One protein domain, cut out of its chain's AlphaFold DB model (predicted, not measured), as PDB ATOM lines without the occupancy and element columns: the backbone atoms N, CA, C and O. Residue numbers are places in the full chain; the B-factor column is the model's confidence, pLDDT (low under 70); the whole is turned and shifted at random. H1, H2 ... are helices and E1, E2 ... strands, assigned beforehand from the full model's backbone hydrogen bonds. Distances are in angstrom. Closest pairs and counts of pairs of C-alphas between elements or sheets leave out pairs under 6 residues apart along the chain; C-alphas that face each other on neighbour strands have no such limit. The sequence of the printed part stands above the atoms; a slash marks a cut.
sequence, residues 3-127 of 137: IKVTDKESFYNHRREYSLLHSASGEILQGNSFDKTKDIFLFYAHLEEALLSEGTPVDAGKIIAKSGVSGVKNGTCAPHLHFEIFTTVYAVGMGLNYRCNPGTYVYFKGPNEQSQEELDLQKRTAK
ATOM      1  N   ILE A   3     -28.137 -23.239  21.612       96.44
ATOM      2  CA  ILE A   3     -26.865 -22.686  22.081       96.44
ATOM      3  C   ILE A   3     -25.832 -23.805  22.068       96.44
ATOM      4  O   ILE A   3     -26.050 -24.853  22.673       96.44
ATOM      5  N   LYS A   4     -24.712 -23.591  21.375       97.38
ATOM      6  CA  LYS A   4     -23.564 -24.500  21.424       97.38
ATOM      7  C   LYS A   4     -22.766 -24.234  22.698       97.38
ATOM      8  O   LYS A   4     -22.401 -23.095  22.968       97.38
ATOM      9  N   VAL A   5     -22.461 -25.287  23.446       97.56
ATOM     10  CA  VAL A   5     -21.557 -25.220  24.597       97.56
ATOM     11  C   VAL A   5     -20.119 -25.140  24.088       97.56
ATOM     12  O   VAL A   5     -19.681 -25.996  23.316       97.56
ATOM     13  N   THR A   6     -19.387 -24.113  24.516       97.19
ATOM     14  CA  THR A   6     -17.972 -23.905  24.169       97.19
ATOM     15  C   THR A   6     -17.028 -24.517  25.204       97.19
ATOM     16  O   THR A   6     -16.033 -25.128  24.824       97.19
ATOM     17  N   ASP A   7     -17.373 -24.438  26.491       96.62
ATOM     18  CA  ASP A   7     -16.648 -25.075  27.597       96.62
ATOM     19  C   ASP A   7     -17.318 -26.402  28.001       96.62
ATOM     20  O   ASP A   7     -18.190 -26.469  28.873       96.62
ATOM     21  N   LYS A   8     -16.936 -27.483  27.309       95.75
ATOM     22  CA  LYS A   8     -17.488 -28.824  27.558       95.75
ATOM     23  C   LYS A   8     -17.049 -29.404  28.900       95.75
ATOM     24  O   LYS A   8     -17.797 -30.183  29.484       95.75
ATOM     25  N   GLU A   9     -15.850 -29.064  29.362       95.50
ATOM     26  CA  GLU A   9     -15.315 -29.585  30.620       95.50
ATOM     27  C   GLU A   9     -16.145 -29.069  31.791       95.50
ATOM     28  O   GLU A   9     -16.694 -29.867  32.555       95.50
ATOM     29  N   SER A  10     -16.346 -27.750  31.864       95.81
ATOM     30  CA  SER A  10     -17.209 -27.149  32.878       95.81
ATOM     31  C   SER A  10     -18.631 -27.700  32.801       95.81
ATOM     32  O   SER A  10     -19.193 -28.086  33.825       95.81
ATOM     33  N   PHE A  11     -19.200 -27.847  31.599       96.31
ATOM     34  CA  PHE A  11     -20.525 -28.448  31.437       96.31
ATOM     35  C   PHE A  11     -20.614 -29.855  32.054       96.31
ATOM     36  O   PHE A  11     -21.541 -30.130  32.817       96.31
ATOM     37  N   TYR A  12     -19.648 -30.738  31.780       95.31
ATOM     38  CA  TYR A  12     -19.649 -32.090  32.343       95.31
ATOM     39  C   TYR A  12     -19.375 -32.126  33.847       95.31
ATOM     40  O   TYR A  12     -19.935 -32.985  34.526       95.31
ATOM     41  N   ASN A  13     -18.593 -31.185  34.377       95.62
ATOM     42  CA  ASN A  13     -18.356 -31.061  35.818       95.62
ATOM     43  C   ASN A  13     -19.626 -30.668  36.595       95.62
ATOM     44  O   ASN A  13     -19.739 -30.984  37.775       95.62
ATOM     45  N   HIS A  14     -20.607 -30.044  35.936       94.75
ATOM     46  CA  HIS A  14     -21.925 -29.755  36.514       94.75
ATOM     47  C   HIS A  14     -22.911 -30.924  36.406       94.75
ATOM     48  O   HIS A  14     -24.059 -30.808  36.846       94.75
ATOM     49  N   ARG A  15     -22.496 -32.060  35.830       95.56
ATOM     50  CA  ARG A  15     -23.330 -33.258  35.835       95.56
ATOM     51  C   ARG A  15     -23.540 -33.717  37.276       95.56
ATOM     52  O   ARG A  15     -22.589 -33.930  38.022       95.56
ATOM     53  N   ARG A  16     -24.793 -33.963  37.633       94.69
ATOM     54  CA  ARG A  16     -25.208 -34.524  38.918       94.69
ATOM     55  C   ARG A  16     -25.666 -35.969  38.782       94.69
ATOM     56  O   ARG A  16     -26.105 -36.417  37.719       94.69
ATOM     57  N   GLU A  17     -25.629 -36.666  39.909       94.31
ATOM     58  CA  GLU A  17     -26.340 -37.927  40.056       94.31
ATOM     59  C   GLU A  17     -27.851 -37.668  40.064       94.31
ATOM     60  O   GLU A  17     -28.359 -36.765  40.742       94.31
ATOM     61  N   TYR A  18     -28.558 -38.442  39.247       95.25
ATOM     62  CA  TYR A  18     -29.992 -38.331  39.031       95.25
ATOM     63  C   TYR A  18     -30.591 -39.729  38.914       95.25
ATOM     64  O   TYR A  18     -30.165 -40.534  38.083       95.25
ATOM     65  N   SER A  19     -31.596 -39.986  39.744       93.81
ATOM     66  CA  SER A  19     -32.398 -41.200  39.695       93.81
ATOM     67  C   SER A  19     -33.613 -40.960  38.811       93.81
ATOM     68  O   SER A  19     -34.339 -39.990  39.011       93.81
ATOM     69  N   LEU A  20     -33.838 -41.861  37.857       95.75
ATOM     70  CA  LEU A  20     -35.000 -41.820  36.972       95.75
ATOM     71  C   LEU A  20     -36.293 -41.874  37.800       95.75
ATOM     72  O   LEU A  20     -36.465 -42.770  38.628       95.75
ATOM     73  N   LEU A  21     -37.203 -40.935  37.553       94.69
ATOM     74  CA  LEU A  21     -38.506 -40.837  38.217       94.69
ATOM     75  C   LEU A  21     -39.568 -41.707  37.530       94.69
ATOM     76  O   LEU A  21     -40.522 -42.155  38.164       94.69
ATOM     77  N   HIS A  22     -39.400 -41.958  36.232       94.00
ATOM     78  CA  HIS A  22     -40.370 -42.606  35.351       94.00
ATOM     79  C   HIS A  22     -39.730 -43.728  34.517       94.00
ATOM     80  O   HIS A  22     -40.087 -43.937  33.356       94.00
ATOM     81  N   SER A  23     -38.794 -44.483  35.101       93.44
ATOM     82  CA  SER A  23     -38.106 -45.600  34.426       93.44
ATOM     83  C   SER A  23     -39.075 -46.643  33.856       93.44
ATOM     84  O   SER A  23     -38.908 -47.093  32.723       93.44
ATOM     85  N   ALA A  24     -40.152 -46.958  34.583       94.88
ATOM     86  CA  ALA A  24     -41.212 -47.863  34.129       94.88
ATOM     87  C   ALA A  24     -42.002 -47.336  32.911       94.88
ATOM     88  O   ALA A  24     -42.685 -48.104  32.240       94.88
ATOM     89  N   SER A  25     -41.907 -46.037  32.613       94.31
ATOM     90  CA  SER A  25     -42.550 -45.377  31.470       94.31
ATOM     91  C   SER A  25     -41.562 -45.026  30.353       94.31
ATOM     92  O   SER A  25     -41.881 -44.222  29.479       94.31
ATOM     93  N   GLY A  26     -40.368 -45.630  30.363       93.62
ATOM     94  CA  GLY A  26     -39.370 -45.463  29.307       93.62
ATOM     95  C   GLY A  26     -38.451 -44.253  29.483       93.62
ATOM     96  O   GLY A  26     -37.761 -43.882  28.534       93.62
ATOM     97  N   GLU A  27     -38.409 -43.636  30.668       96.25
ATOM     98  CA  GLU A  27     -37.365 -42.661  30.974       96.25
ATOM     99  C   GLU A  27     -35.993 -43.350  30.958       96.25
ATOM    100  O   GLU A  27     -35.798 -44.395  31.577       96.25
ATOM    101  N   ILE A  28     -35.031 -42.751  30.257       97.25
ATOM    102  CA  ILE A  28     -33.655 -43.242  30.143       97.25
ATOM    103  C   ILE A  28     -32.678 -42.100  30.407       97.25
ATOM    104  O   ILE A  28     -33.018 -40.931  30.231       97.25
ATOM    105  N   LEU A  29     -31.448 -42.423  30.813       97.00
ATOM    106  CA  LEU A  29     -30.407 -41.414  31.050       97.00
ATOM    107  C   LEU A  29     -29.857 -40.817  29.750       97.00
ATOM    108  O   LEU A  29     -29.483 -39.646  29.720       97.00
ATOM    109  N   GLN A  30     -29.787 -41.610  28.681       97.12
ATOM    110  CA  GLN A  30     -29.312 -41.171  27.372       97.12
ATOM    111  C   GLN A  30     -29.812 -42.083  26.255       97.12
ATOM    112  O   GLN A  30     -30.013 -43.276  26.473       97.12
ATOM    113  N   GLY A  31     -29.988 -41.519  25.062       96.56
ATOM    114  CA  GLY A  31     -30.282 -42.278  23.850       96.56
ATOM    115  C   GLY A  31     -29.039 -42.920  23.229       96.56
ATOM    116  O   GLY A  31     -27.905 -42.542  23.524       96.56
ATOM    117  N   ASN A  32     -29.269 -43.862  22.313       95.12
ATOM    118  CA  ASN A  32     -28.238 -44.746  21.751       95.12
ATOM    119  C   ASN A  32     -27.053 -44.013  21.104       95.12
ATOM    120  O   ASN A  32     -25.921 -44.467  21.217       95.12
ATOM    121  N   SER A  33     -27.304 -42.879  20.447       96.44
ATOM    122  CA  SER A  33     -26.270 -42.115  19.736       96.44
ATOM    123  C   SER A  33     -25.731 -40.914  20.519       96.44
ATOM    124  O   SER A  33     -25.123 -40.025  19.929       96.44
ATOM    125  N   PHE A  34     -25.997 -40.820  21.826       96.75
ATOM    126  CA  PHE A  34     -25.436 -39.748  22.646       96.75
ATOM    127  C   PHE A  34     -23.934 -39.970  22.857       96.75
ATOM    128  O   PHE A  34     -23.530 -40.922  23.525       96.75
ATOM    129  N   ASP A  35     -23.111 -39.074  22.313       95.25
ATOM    130  CA  ASP A  35     -21.651 -39.180  22.356       95.25
ATOM    131  C   ASP A  35     -21.035 -37.942  23.011       95.25
ATOM    132  O   ASP A  35     -21.012 -36.849  22.441       95.25
ATOM    133  N   LYS A  36     -20.486 -38.136  24.215       92.69
ATOM    134  CA  LYS A  36     -19.907 -37.055  25.018       92.69
ATOM    135  C   LYS A  36     -18.674 -36.404  24.385       92.69
ATOM    136  O   LYS A  36     -18.312 -35.287  24.761       92.69
ATOM    137  N   THR A  37     -18.023 -37.082  23.441       94.25
ATOM    138  CA  THR A  37     -16.834 -36.567  22.750       94.25
ATOM    139  C   THR A  37     -17.185 -35.505  21.705       94.25
ATOM    140  O   THR A  37     -16.340 -34.671  21.368       94.25
ATOM    141  N   LYS A  38     -18.438 -35.479  21.233       96.25
ATOM    142  CA  LYS A  38     -18.936 -34.521  20.238       96.25
ATOM    143  C   LYS A  38     -19.195 -33.139  20.842       96.25
ATOM    144  O   LYS A  38     -18.878 -32.862  22.001       96.25
ATOM    145  N   ASP A  39     -19.684 -32.236  20.000       97.25
ATOM    146  CA  ASP A  39     -20.235 -30.960  20.450       97.25
ATOM    147  C   ASP A  39     -21.444 -31.193  21.359       97.25
ATOM    148  O   ASP A  39     -22.083 -32.239  21.295       97.25
ATOM    149  N   ILE A  40     -21.771 -30.204  22.188       97.50
ATOM    150  CA  ILE A  40     -22.947 -30.230  23.057       97.50
ATOM    151  C   ILE A  40     -23.773 -28.995  22.742       97.50
ATOM    152  O   ILE A  40     -23.239 -27.895  22.578       97.50
ATOM    153  N   PHE A  41     -25.080 -29.180  22.673       97.50
ATOM    154  CA  PHE A  41     -26.025 -28.123  22.387       97.50
ATOM    155  C   PHE A  41     -27.158 -28.146  23.403       97.50
ATOM    156  O   PHE A  41     -27.653 -29.210  23.782       97.50
ATOM    157  N   LEU A  42     -27.573 -26.949  23.801       97.06
ATOM    158  CA  LEU A  42     -28.715 -26.686  24.659       97.06
ATOM    159  C   LEU A  42     -29.837 -26.124  23.795       97.06
ATOM    160  O   LEU A  42     -29.646 -25.124  23.097       97.06
ATOM    161  N   PHE A  43     -31.002 -26.755  23.825       96.19
ATOM    162  CA  PHE A  43     -32.148 -26.346  23.022       96.19
ATOM    163  C   PHE A  43     -33.280 -25.842  23.901       96.19
ATOM    164  O   PHE A  43     -33.664 -26.494  24.863       96.19
ATOM    165  N   TYR A  44     -33.819 -24.686  23.524       95.69
ATOM    166  CA  TYR A  44     -34.899 -23.983  24.205       95.69
ATOM    167  C   TYR A  44     -36.040 -23.755  23.209       95.69
ATOM    168  O   TYR A  44     -35.861 -23.048  22.205       95.69
ATOM    169  N   ALA A  45     -37.203 -24.344  23.471       93.50
ATOM    170  CA  ALA A  45     -38.397 -24.250  22.628       93.50
ATOM    171  C   ALA A  45     -39.587 -23.619  23.366       93.50
ATOM    172  O   ALA A  45     -39.520 -23.324  24.557       93.50
ATOM    173  N   HIS A  46     -40.666 -23.390  22.612       93.31
ATOM    174  CA  HIS A  46     -41.890 -22.719  23.064       93.31
ATOM    175  C   HIS A  46     -41.659 -21.291  23.567       93.31
ATOM    176  O   HIS A  46     -42.405 -20.792  24.397       93.31
ATOM    177  N   LEU A  47     -40.631 -20.611  23.062       93.31
ATOM    178  CA  LEU A  47     -40.305 -19.244  23.457       93.31
ATOM    179  C   LEU A  47     -41.342 -18.254  22.913       93.31
ATOM    180  O   LEU A  47     -41.850 -18.419  21.804       93.31
ATOM    181  N   GLU A  48     -41.644 -17.219  23.686       91.62
ATOM    182  CA  GLU A  48     -42.381 -16.054  23.195       91.62
ATOM    183  C   GLU A  48     -41.481 -15.186  22.312       91.62
ATOM    184  O   GLU A  48     -41.916 -14.738  21.253       91.62
ATOM    185  N   GLU A  49     -40.239 -14.977  22.753       92.88
ATOM    186  CA  GLU A  49     -39.280 -14.044  22.165       92.88
ATOM    187  C   GLU A  49     -37.850 -14.526  22.454       92.88
ATOM    188  O   GLU A  49     -37.531 -14.894  23.590       92.88
ATOM    189  N   ALA A  50     -36.980 -14.513  21.441       94.19
ATOM    190  CA  ALA A  50     -35.536 -14.644  21.624       94.19
ATOM    191  C   ALA A  50     -34.919 -13.244  21.730       94.19
ATOM    192  O   ALA A  50     -35.231 -12.374  20.925       94.19
ATOM    193  N   LEU A  51     -34.047 -13.029  22.714       96.31
ATOM    194  CA  LEU A  51     -33.499 -11.700  23.023       96.31
ATOM    195  C   LEU A  51     -32.086 -11.488  22.466       96.31
ATOM    196  O   LEU A  51     -31.459 -10.468  22.740       96.31
ATOM    197  N   LEU A  52     -31.566 -12.469  21.729       95.38
ATOM    198  CA  LEU A  52     -30.198 -12.499  21.234       95.38
ATOM    199  C   LEU A  52     -30.170 -12.786  19.737       95.38
ATOM    200  O   LEU A  52     -30.994 -13.541  19.220       95.38
ATOM    201  N   SER A  53     -29.168 -12.225  19.067       95.06
ATOM    202  CA  SER A  53     -28.847 -12.546  17.679       95.06
ATOM    203  C   SER A  53     -27.944 -13.776  17.596       95.06
ATOM    204  O   SER A  53     -27.181 -14.075  18.520       95.06
ATOM    205  N   GLU A  54     -28.006 -14.481  16.468       95.25
ATOM    206  CA  GLU A  54     -27.113 -15.604  16.183       95.25
ATOM    207  C   GLU A  54     -25.635 -15.194  16.296       95.25
ATOM    208  O   GLU A  54     -25.257 -14.073  15.962       95.25
ATOM    209  N   GLY A  55     -24.802 -16.100  16.813       95.81
ATOM    210  CA  GLY A  55     -23.373 -15.858  17.026       95.81
ATOM    211  C   GLY A  55     -23.029 -15.091  18.306       95.81
ATOM    212  O   GLY A  55     -21.851 -14.998  18.635       95.81
ATOM    213  N   THR A  56     -24.018 -14.589  19.057       97.00
ATOM    214  CA  THR A  56     -23.782 -13.898  20.336       97.00
ATOM    215  C   THR A  56     -23.242 -14.870  21.396       97.00
ATOM    216  O   THR A  56     -23.955 -15.813  21.755       97.00
ATOM    217  N   PRO A  57     -22.029 -14.656  21.946       97.12
ATOM    218  CA  PRO A  57     -21.535 -15.422  23.087       97.12
ATOM    219  C   PRO A  57     -22.356 -15.122  24.345       97.12
ATOM    220  O   PRO A  57     -22.789 -13.987  24.554       97.12
ATOM    221  N   VAL A  58     -22.560 -16.130  25.191       96.81
ATOM    222  CA  VAL A  58     -23.315 -15.988  26.441       96.81
ATOM    223  C   VAL A  58     -22.665 -16.761  27.576       96.81
ATOM    224  O   VAL A  58     -22.182 -17.873  27.375       96.81
ATOM    225  N   ASP A  59     -22.737 -16.184  28.772       96.38
ATOM    226  CA  ASP A  59     -22.353 -16.832  30.022       96.38
ATOM    227  C   ASP A  59     -23.581 -17.393  30.753       96.38
ATOM    228  O   ASP A  59     -24.723 -16.957  30.547       96.38
ATOM    229  N   ALA A  60     -23.349 -18.354  31.650       93.81
ATOM    230  CA  ALA A  60     -24.394 -18.885  32.517       93.81
ATOM    231  C   ALA A  60     -25.053 -17.760  33.341       93.81
ATOM    232  O   ALA A  60     -24.384 -16.887  33.886       93.81
ATOM    233  N   GLY A  61     -26.388 -17.778  33.424       94.38
ATOM    234  CA  GLY A  61     -27.176 -16.748  34.113       94.38
ATOM    235  C   GLY A  61     -27.589 -15.556  33.241       94.38
ATOM    236  O   GLY A  61     -28.432 -14.761  33.659       94.38
ATOM    237  N   LYS A  62     -27.080 -15.438  32.006       97.31
ATOM    238  CA  LYS A  62     -27.557 -14.427  31.057       97.31
ATOM    239  C   LYS A  62     -29.018 -14.687  30.675       97.31
ATOM    240  O   LYS A  62     -29.397 -15.796  30.307       97.31
ATOM    241  N   ILE A  63     -29.836 -13.635  30.695       97.38
ATOM    242  CA  ILE A  63     -31.192 -13.678  30.138       97.38
ATOM    243  C   ILE A  63     -31.090 -13.742  28.607       97.38
ATOM    244  O   ILE A  63     -30.549 -12.828  27.986       97.38
ATOM    245  N   ILE A  64     -31.614 -14.823  28.023       97.00
ATOM    246  CA  ILE A  64     -31.481 -15.150  26.590       97.00
ATOM    247  C   ILE A  64     -32.812 -15.133  25.820       97.00
ATOM    248  O   ILE A  64     -32.825 -14.955  24.603       97.00
ATOM    249  N   ALA A  65     -33.940 -15.328  26.507       95.69
ATOM    250  CA  ALA A  65     -35.264 -15.439  25.900       95.69
ATOM    251  C   ALA A  65     -36.380 -15.278  26.943       95.69
ATOM    252  O   ALA A  65     -36.130 -15.366  28.148       95.69
ATOM    253  N   LYS A  66     -37.619 -15.114  26.468       94.12
ATOM    254  CA  LYS A  66     -38.852 -15.221  27.263       94.12
ATOM    255  C   LYS A  66     -39.588 -16.513  26.908       94.12
ATOM    256  O   LYS A  66     -39.700 -16.855  25.730       94.12
ATOM    257  N   SER A  67     -40.083 -17.239  27.911       92.06
ATOM    258  CA  SER A  67     -40.916 -18.429  27.690       92.06
ATOM    259  C   SER A  67     -42.289 -18.042  27.138       92.06
ATOM    260  O   SER A  67     -42.751 -16.920  27.310       92.06
ATOM    261  N   GLY A  68     -42.946 -18.971  26.452       90.81
ATOM    262  CA  GLY A  68     -44.227 -18.731  25.805       90.81
ATOM    263  C   GLY A  68     -44.964 -20.031  25.499       90.81
ATOM    264  O   GLY A  68     -44.929 -20.990  26.269       90.81
ATOM    265  N   VAL A  69     -45.678 -20.036  24.372       91.88
ATOM    266  CA  VAL A  69     -46.551 -21.141  23.931       91.88
ATOM    267  C   VAL A  69     -46.387 -21.457  22.436       91.88
ATOM    268  O   VAL A  69     -47.280 -22.033  21.813       91.88
ATOM    269  N   SER A  70     -45.259 -21.045  21.842       91.69
ATOM    270  CA  SER A  70     -45.013 -21.163  20.400       91.69
ATOM    271  C   SER A  70     -44.733 -22.589  19.926       91.69
ATOM    272  O   SER A  70     -44.384 -23.462  20.715       91.69
ATOM    273  N   GLY A  71     -44.902 -22.861  18.629       86.81
ATOM    274  CA  GLY A  71     -44.512 -24.139  18.017       86.81
ATOM    275  C   GLY A  71     -45.429 -25.339  18.294       86.81
ATOM    276  O   GLY A  71     -45.137 -26.438  17.828       86.81
ATOM    277  N   VAL A  72     -46.556 -25.161  18.995       85.62
ATOM    278  CA  VAL A  72     -47.535 -26.237  19.237       85.62
ATOM    279  C   VAL A  72     -48.743 -26.067  18.314       85.62
ATOM    280  O   VAL A  72     -49.587 -25.205  18.544       85.62
ATOM    281  N   LYS A  73     -48.842 -26.893  17.260       85.69
ATOM    282  CA  LYS A  73     -49.857 -26.761  16.186       85.69
ATOM    283  C   LYS A  73     -51.299 -26.706  16.702       85.69
ATOM    284  O   LYS A  73     -52.103 -25.921  16.213       85.69
ATOM    285  N   ASN A  74     -51.608 -27.529  17.700       86.44
ATOM    286  CA  ASN A  74     -52.942 -27.613  18.295       86.44
ATOM    287  C   ASN A  74     -53.085 -26.745  19.556       86.44
ATOM    288  O   ASN A  74     -54.078 -26.886  20.262       86.44
ATOM    289  N   GLY A  75     -52.106 -25.881  19.847       85.31
ATOM    290  CA  GLY A  75     -52.001 -25.125  21.091       85.31
ATOM    291  C   GLY A  75     -51.557 -25.960  22.297       85.31
ATOM    292  O   GLY A  75     -51.609 -27.191  22.281       85.31
ATOM    293  N   THR A  76     -51.128 -25.278  23.356       87.62
ATOM    294  CA  THR A  76     -50.762 -25.874  24.654       87.62
ATOM    295  C   THR A  76     -51.671 -25.332  25.749       87.62
ATOM    296  O   THR A  76     -52.178 -24.215  25.658       87.62
ATOM    297  N   CYS A  77     -51.906 -26.134  26.782       85.25
ATOM    298  CA  CYS A  77     -52.710 -25.723  27.926       85.25
ATOM    299  C   CYS A  77     -51.925 -24.844  28.908       85.25
ATOM    300  O   CYS A  77     -52.540 -24.109  29.662       85.25
ATOM    301  N   ALA A  78     -50.590 -24.875  28.891       82.69
ATOM    302  CA  ALA A  78     -49.774 -24.059  29.784       82.69
ATOM    303  C   ALA A  78     -48.531 -23.509  29.064       82.69
ATOM    304  O   ALA A  78     -47.891 -24.254  28.306       82.69
ATOM    305  N   PRO A  79     -48.155 -22.238  29.310       83.50
ATOM    306  CA  PRO A  79     -46.813 -21.748  29.023       83.50
ATOM    307  C   PRO A  79     -45.782 -22.611  29.745       83.50
ATOM    308  O   PRO A  79     -45.870 -22.815  30.955       83.50
ATOM    309  N   HIS A  80     -44.829 -23.144  28.995       89.19
ATOM    310  CA  HIS A  80     -43.763 -23.984  29.527       89.19
ATOM    311  C   HIS A  80     -42.515 -23.833  28.668       89.19
ATOM    312  O   HIS A  80     -42.578 -23.407  27.516       89.19
ATOM    313  N   LEU A  81     -41.373 -24.187  29.245       93.00
ATOM    314  CA  LEU A  81     -40.117 -24.274  28.522       93.00
ATOM    315  C   LEU A  81     -39.881 -25.732  28.130       93.00
ATOM    316  O   LEU A  81     -39.852 -26.603  28.997       93.00
ATOM    317  N   HIS A  82     -39.671 -25.990  26.840       94.31
ATOM    318  CA  HIS A  82     -39.107 -27.263  26.391       94.31
ATOM    319  C   HIS A  82     -37.592 -27.130  26.334       94.31
ATOM    320  O   HIS A  82     -37.080 -26.229  25.665       94.31
ATOM    321  N   PHE A  83     -36.897 -28.007  27.052       96.56
ATOM    322  CA  PHE A  83     -35.449 -27.979  27.185       96.56
ATOM    323  C   PHE A  83     -34.846 -29.331  26.813       96.56
ATOM    324  O   PHE A  83     -35.276 -30.366  27.322       96.56
ATOM    325  N   GLU A  84     -33.834 -29.322  25.948       97.25
ATOM    326  CA  GLU A  84     -33.094 -30.527  25.572       97.25
ATOM    327  C   GLU A  84     -31.588 -30.296  25.606       97.25
ATOM    328  O   GLU A  84     -31.101 -29.185  25.384       97.25
ATOM    329  N   ILE A  85     -30.859 -31.392  25.805       97.62
ATOM    330  CA  ILE A  85     -29.406 -31.457  25.690       97.62
ATOM    331  C   ILE A  85     -29.089 -32.522  24.643       97.62
ATOM    332  O   ILE A  85     -29.487 -33.682  24.797       97.62
ATOM    333  N   PHE A  86     -28.378 -32.148  23.580       97.44
ATOM    334  CA  PHE A  86     -28.000 -33.085  22.523       97.44
ATOM    335  C   PHE A  86     -26.589 -32.868  21.982       97.44
ATOM    336  O   PHE A  86     -25.995 -31.806  22.145       97.44
ATOM    337  N   THR A  87     -26.059 -33.898  21.322       97.25
ATOM    338  CA  THR A  87     -24.657 -33.962  20.859       97.25
ATOM    339  C   THR A  87     -24.468 -33.685  19.360       97.25
ATOM    340  O   THR A  87     -23.383 -33.842  18.804       97.25
ATOM    341  N   THR A  88     -25.536 -33.259  18.675       94.94
ATOM    342  CA  THR A  88     -25.521 -32.871  17.255       94.94
ATOM    343  C   THR A  88     -26.664 -31.908  16.933       94.94
ATOM    344  O   THR A  88     -27.786 -32.119  17.387       94.94
ATOM    345  N   VAL A  89     -26.423 -30.889  16.100       89.62
ATOM    346  CA  VAL A  89     -27.473 -29.953  15.640       89.62
ATOM    347  C   VAL A  89     -28.618 -30.642  14.889       89.62
ATOM    348  O   VAL A  89     -29.730 -30.125  14.852       89.62
ATOM    349  N   TYR A  90     -28.376 -31.837  14.346       89.12
ATOM    350  CA  TYR A  90     -29.370 -32.626  13.615       89.12
ATOM    351  C   TYR A  90     -30.266 -33.482  14.520       89.12
ATOM    352  O   TYR A  90     -31.028 -34.311  14.031       89.12
ATOM    353  N   ALA A  91     -30.183 -33.327  15.845       89.56
ATOM    354  CA  ALA A  91     -30.975 -34.134  16.766       89.56
ATOM    355  C   ALA A  91     -32.480 -33.823  16.679       89.56
ATOM    356  O   ALA A  91     -33.307 -34.677  17.008       89.56
ATOM    357  N   VAL A  92     -32.876 -32.613  16.273       84.94
ATOM    358  CA  VAL A  92     -34.293 -32.214  16.176       84.94
ATOM    359  C   VAL A  92     -35.041 -33.143  15.211       84.94
ATOM    360  O   VAL A  92     -34.623 -33.333  14.076       84.94
ATOM    361  N   GLY A  93     -36.138 -33.749  15.675       84.81
ATOM    362  CA  GLY A  93     -36.921 -34.723  14.899       84.81
ATOM    363  C   GLY A  93     -36.437 -36.181  14.979       84.81
ATOM    364  O   GLY A  93     -37.118 -37.062  14.467       84.81
ATOM    365  N   MET A  94     -35.326 -36.469  15.670       92.56
ATOM    366  CA  MET A  94     -34.725 -37.817  15.744       92.56
ATOM    367  C   MET A  94     -35.124 -38.634  16.990       92.56
ATOM    368  O   MET A  94     -34.438 -39.593  17.355       92.56
ATOM    369  N   GLY A  95     -36.211 -38.265  17.673       92.00
ATOM    370  CA  GLY A  95     -36.656 -38.936  18.902       92.00
ATOM    371  C   GLY A  95     -35.627 -38.822  20.033       92.00
ATOM    372  O   GLY A  95     -35.079 -37.754  20.261       92.00
ATOM    373  N   LEU A  96     -35.326 -39.909  20.747       94.69
ATOM    374  CA  LEU A  96     -34.347 -39.883  21.850       94.69
ATOM    375  C   LEU A  96     -32.884 -39.959  21.388       94.69
ATOM    376  O   LEU A  96     -31.975 -39.786  22.199       94.69
ATOM    377  N   ASN A  97     -32.626 -40.204  20.100       95.75
ATOM    378  CA  ASN A  97     -31.257 -40.305  19.603       95.75
ATOM    379  C   ASN A  97     -30.481 -39.008  19.853       95.75
ATOM    380  O   ASN A  97     -31.029 -37.912  19.732       95.75
ATOM    381  N   TYR A  98     -29.194 -39.154  20.177       97.50
ATOM    382  CA  TYR A  98     -28.257 -38.057  20.445       97.50
ATOM    383  C   TYR A  98     -28.578 -37.181  21.662       97.50
ATOM    384  O   TYR A  98     -27.873 -36.189  21.864       97.50
ATOM    385  N   ARG A  99     -29.592 -37.522  22.469       97.56
ATOM    386  CA  ARG A  99     -30.019 -36.766  23.658       97.56
ATOM    387  C   ARG A  99     -29.594 -37.441  24.955       97.56
ATOM    388  O   ARG A  99     -29.544 -38.670  25.030       97.56
ATOM    389  N   CYS A 100     -29.350 -36.638  25.983       97.25
ATOM    390  CA  CYS A 100     -29.296 -37.113  27.363       97.25
ATOM    391  C   CYS A 100     -30.426 -36.506  28.189       97.25
ATOM    392  O   CYS A 100     -31.032 -35.505  27.808       97.25
ATOM    393  N   ASN A 101     -30.712 -37.142  29.319       97.44
ATOM    394  CA  ASN A 101     -31.730 -36.701  30.251       97.44
ATOM    395  C   ASN A 101     -31.289 -35.397  30.942       97.44
ATOM    396  O   ASN A 101     -30.291 -35.415  31.677       97.44
ATOM    397  N   PRO A 102     -32.030 -34.285  30.772       96.94
ATOM    398  CA  PRO A 102     -31.701 -33.018  31.412       96.94
ATOM    399  C   PRO A 102     -31.681 -33.072  32.939       96.94
ATOM    400  O   PRO A 102     -30.999 -32.256  33.552       96.94
ATOM    401  N   GLY A 103     -32.348 -34.044  33.573       96.50
ATOM    402  CA  GLY A 103     -32.312 -34.228  35.027       96.50
ATOM    403  C   GLY A 103     -30.907 -34.476  35.585       96.50
ATOM    404  O   GLY A 103     -30.644 -34.179  36.748       96.50
ATOM    405  N   THR A 104     -29.972 -34.919  34.736       97.06
ATOM    406  CA  THR A 104     -28.547 -35.040  35.085       97.06
ATOM    407  C   THR A 104     -27.792 -33.707  35.127       97.06
ATOM    408  O   THR A 104     -26.642 -33.702  35.548       97.06
ATOM    409  N   TYR A 105     -28.403 -32.582  34.737       96.94
ATOM    410  CA  TYR A 105     -27.787 -31.240  34.754       96.94
ATOM    411  C   TYR A 105     -28.696 -30.148  35.337       96.94
ATOM    412  O   TYR A 105     -28.220 -29.075  35.693       96.94
ATOM    413  N   VAL A 106     -30.002 -30.396  35.433       95.19
ATOM    414  CA  VAL A 106     -30.994 -29.427  35.905       95.19
ATOM    415  C   VAL A 106     -31.548 -29.878  37.253       95.19
ATOM    416  O   VAL A 106     -31.937 -31.033  37.438       95.19
ATOM    417  N   TYR A 107     -31.598 -28.948  38.203       93.69
ATOM    418  CA  TYR A 107     -32.330 -29.125  39.453       93.69
ATOM    419  C   TYR A 107     -33.795 -28.760  39.228       93.69
ATOM    420  O   TYR A 107     -34.105 -27.674  38.740       93.69
ATOM    421  N   PHE A 108     -34.697 -29.668  39.577       93.19
ATOM    422  CA  PHE A 108     -36.139 -29.474  39.470       93.19
ATOM    423  C   PHE A 108     -36.840 -30.240  40.591       93.19
ATOM    424  O   PHE A 108     -36.265 -31.177  41.142       93.19
ATOM    425  N   LYS A 109     -38.073 -29.838  40.912       94.25
ATOM    426  CA  LYS A 109     -38.951 -30.589  41.813       94.25
ATOM    427  C   LYS A 109     -39.686 -31.661  41.017       94.25
ATOM    428  O   LYS A 109     -40.413 -31.341  40.075       94.25
ATOM    429  N   GLY A 110     -39.509 -32.919  41.393       90.69
ATOM    430  CA  GLY A 110     -40.281 -34.038  40.877       90.69
ATOM    431  C   GLY A 110     -41.736 -34.030  41.370       90.69
ATOM    432  O   GLY A 110     -42.119 -33.211  42.209       90.69
ATOM    433  N   PRO A 111     -42.573 -34.968  40.889       86.00
ATOM    434  CA  PRO A 111     -43.996 -35.028  41.232       86.00
ATOM    435  C   PRO A 111     -44.294 -35.017  42.738       86.00
ATOM    436  O   PRO A 111     -45.237 -34.356  43.159       86.00
ATOM    437  N   ASN A 112     -43.460 -35.684  43.544       90.50
ATOM    438  CA  ASN A 112     -43.648 -35.820  44.994       90.50
ATOM    439  C   ASN A 112     -42.981 -34.704  45.821       90.50
ATOM    440  O   ASN A 112     -43.081 -34.711  47.042       90.50
ATOM    441  N   GLU A 113     -42.279 -33.768  45.178       94.94
ATOM    442  CA  GLU A 113     -41.547 -32.675  45.844       94.94
ATOM    443  C   GLU A 113     -42.280 -31.328  45.734       94.94
ATOM    444  O   GLU A 113     -41.818 -30.307  46.249       94.94
ATOM    445  N   GLN A 114     -43.414 -31.310  45.033       95.81
ATOM    446  CA  GLN A 114     -44.223 -30.117  44.809       95.81
ATOM    447  C   GLN A 114     -45.271 -29.951  45.911       95.81
ATOM    448  O   GLN A 114     -45.914 -30.910  46.335       95.81
ATOM    449  N   SER A 115     -45.457 -28.712  46.351       96.69
ATOM    450  CA  SER A 115     -46.523 -28.312  47.272       96.69
ATOM    451  C   SER A 115     -47.900 -28.353  46.602       96.69
ATOM    452  O   SER A 115     -48.025 -28.286  45.374       96.69
ATOM    453  N   GLN A 116     -48.959 -28.413  47.410       96.31
ATOM    454  CA  GLN A 116     -50.335 -28.380  46.911       96.31
ATOM    455  C   GLN A 116     -50.626 -27.069  46.161       96.31
ATOM    456  O   GLN A 116     -51.274 -27.077  45.114       96.31
ATOM    457  N   GLU A 117     -50.072 -25.954  46.636       96.69
ATOM    458  CA  GLU A 117     -50.187 -24.639  46.010       96.69
ATOM    459  C   GLU A 117     -49.552 -24.607  44.611       96.69
ATOM    460  O   GLU A 117     -50.137 -24.042  43.680       96.69
ATOM    461  N   GLU A 118     -48.385 -25.236  44.432       94.88
ATOM    462  CA  GLU A 118     -47.711 -25.363  43.130       94.88
ATOM    463  C   GLU A 118     -48.535 -26.208  42.152       94.88
ATOM    464  O   GLU A 118     -48.687 -25.836  40.981       94.88
ATOM    465  N   LEU A 119     -49.108 -27.317  42.625       93.31
ATOM    466  CA  LEU A 119     -49.969 -28.183  41.819       93.31
ATOM    467  C   LEU A 119     -51.256 -27.460  41.400       93.31
ATOM    468  O   LEU A 119     -51.681 -27.547  40.245       93.31
ATOM    469  N   ASP A 120     -51.876 -26.711  42.307       94.81
ATOM    470  CA  ASP A 120     -53.103 -25.974  42.007       94.81
ATOM    471  C   ASP A 120     -52.846 -24.750  41.129       94.81
ATOM    472  O   ASP A 120     -53.689 -24.401  40.295       94.81
ATOM    473  N   LEU A 121     -51.675 -24.115  41.237       92.62
ATOM    474  CA  LEU A 121     -51.229 -23.116  40.269       92.62
ATOM    475  C   LEU A 121     -51.102 -23.726  38.870       92.62
ATOM    476  O   LEU A 121     -51.675 -23.176  37.932       92.62
ATOM    477  N   GLN A 122     -50.441 -24.876  38.724       90.94
ATOM    478  CA  GLN A 122     -50.328 -25.562  37.431       90.94
ATOM    479  C   GLN A 122     -51.697 -25.906  36.845       90.94
ATOM    480  O   GLN A 122     -51.954 -25.598  35.682       90.94
ATOM    481  N   LYS A 123     -52.610 -26.462  37.650       91.62
ATOM    482  CA  LYS A 123     -53.984 -26.762  37.217       91.62
ATOM    483  C   LYS A 123     -54.728 -25.512  36.769       91.62
ATOM    484  O   LYS A 123     -55.430 -25.567  35.765       91.62
ATOM    485  N   ARG A 124     -54.601 -24.394  37.496       92.19
ATOM    486  CA  ARG A 124     -55.228 -23.111  37.127       92.19
ATOM    487  C   ARG A 124     -54.664 -22.560  35.825       92.19
ATOM    488  O   ARG A 124     -55.452 -22.152  34.975       92.19
ATOM    489  N   THR A 125     -53.347 -22.592  35.657       88.31
ATOM    490  CA  THR A 125     -52.673 -22.164  34.426       88.31
ATOM    491  C   THR A 125     -53.076 -23.045  33.242       88.31
ATOM    492  O   THR A 125     -53.339 -22.525  32.166       88.31
ATOM    493  N   ALA A 126     -53.224 -24.354  33.462       88.62
ATOM    494  CA  ALA A 126     -53.583 -25.341  32.446       88.62
ATOM    495  C   ALA A 126     -55.057 -25.308  31.983       88.62
ATOM    496  O   ALA A 126     -55.443 -26.099  31.120       88.62
ATOM    497  N   LYS A 127     -55.911 -24.440  32.547       85.25
ATOM    498  CA  LYS A 127     -57.364 -24.446  32.272       85.25
ATOM    499  C   LYS A 127     -57.724 -24.059  30.844       85.25
ATOM    500  O   LYS A 127     -58.775 -24.470  30.353       85.25
TER     501      LYS A 127
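Overview. This is residues 3 to 127 of the 137 residues of the protein "Peptidase family M23" of Chryseobacterium polytrichastri (UniProt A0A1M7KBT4). With little regular structure, a small sheet of E1, E2 and E5 sits among long loops, the E3-E4 hairpin past the end of E2, and H1 and H2 toward opposite ends. The 125 printed residues, 37 in named elements, run E1 H1 E2 E3 E4 E5 H2, mixed in class. The antiparallel sheet has order E1 E2 E5; the whole is compact, radius of gyration of the C-alphas 15.9 A, spanning 42 by 38 by 28 A.

Along the chain. E2 is residues 40 to 45, 16.6 A; E5 82 to 86, 13.1 A; E1 3 to 5, from C-alpha 3 at (-26.865, -22.686, 22.081); E3 47 to 50; E4 65 to 67; H1 8 to 13; H2 116 to 125, 14.1 A, ending at C-alpha 125 at (-52.673, -22.164, 34.426).

Arrangement. Inner strand E2 is antiparallel to E1, N 3 and O 42 2.8 A apart, and to E5, N 43 and O 84 2.9 A apart. In hairpin E3-E4, N 48 and O 66 are 2.8 A apart. H1 and H2 are not on the sheet; every O i to N i+4 pair in both is within hydrogen-bond range.

Size, cuts and confidence. The farthest C-alphas, Thr 37 and Lys 127, are 43.4 A apart. The printed part has no cut; links H1 to E2, E3 to E4, E4 to E5 and E5 to H2 are long. No printed residue is under 70 in pLDDT.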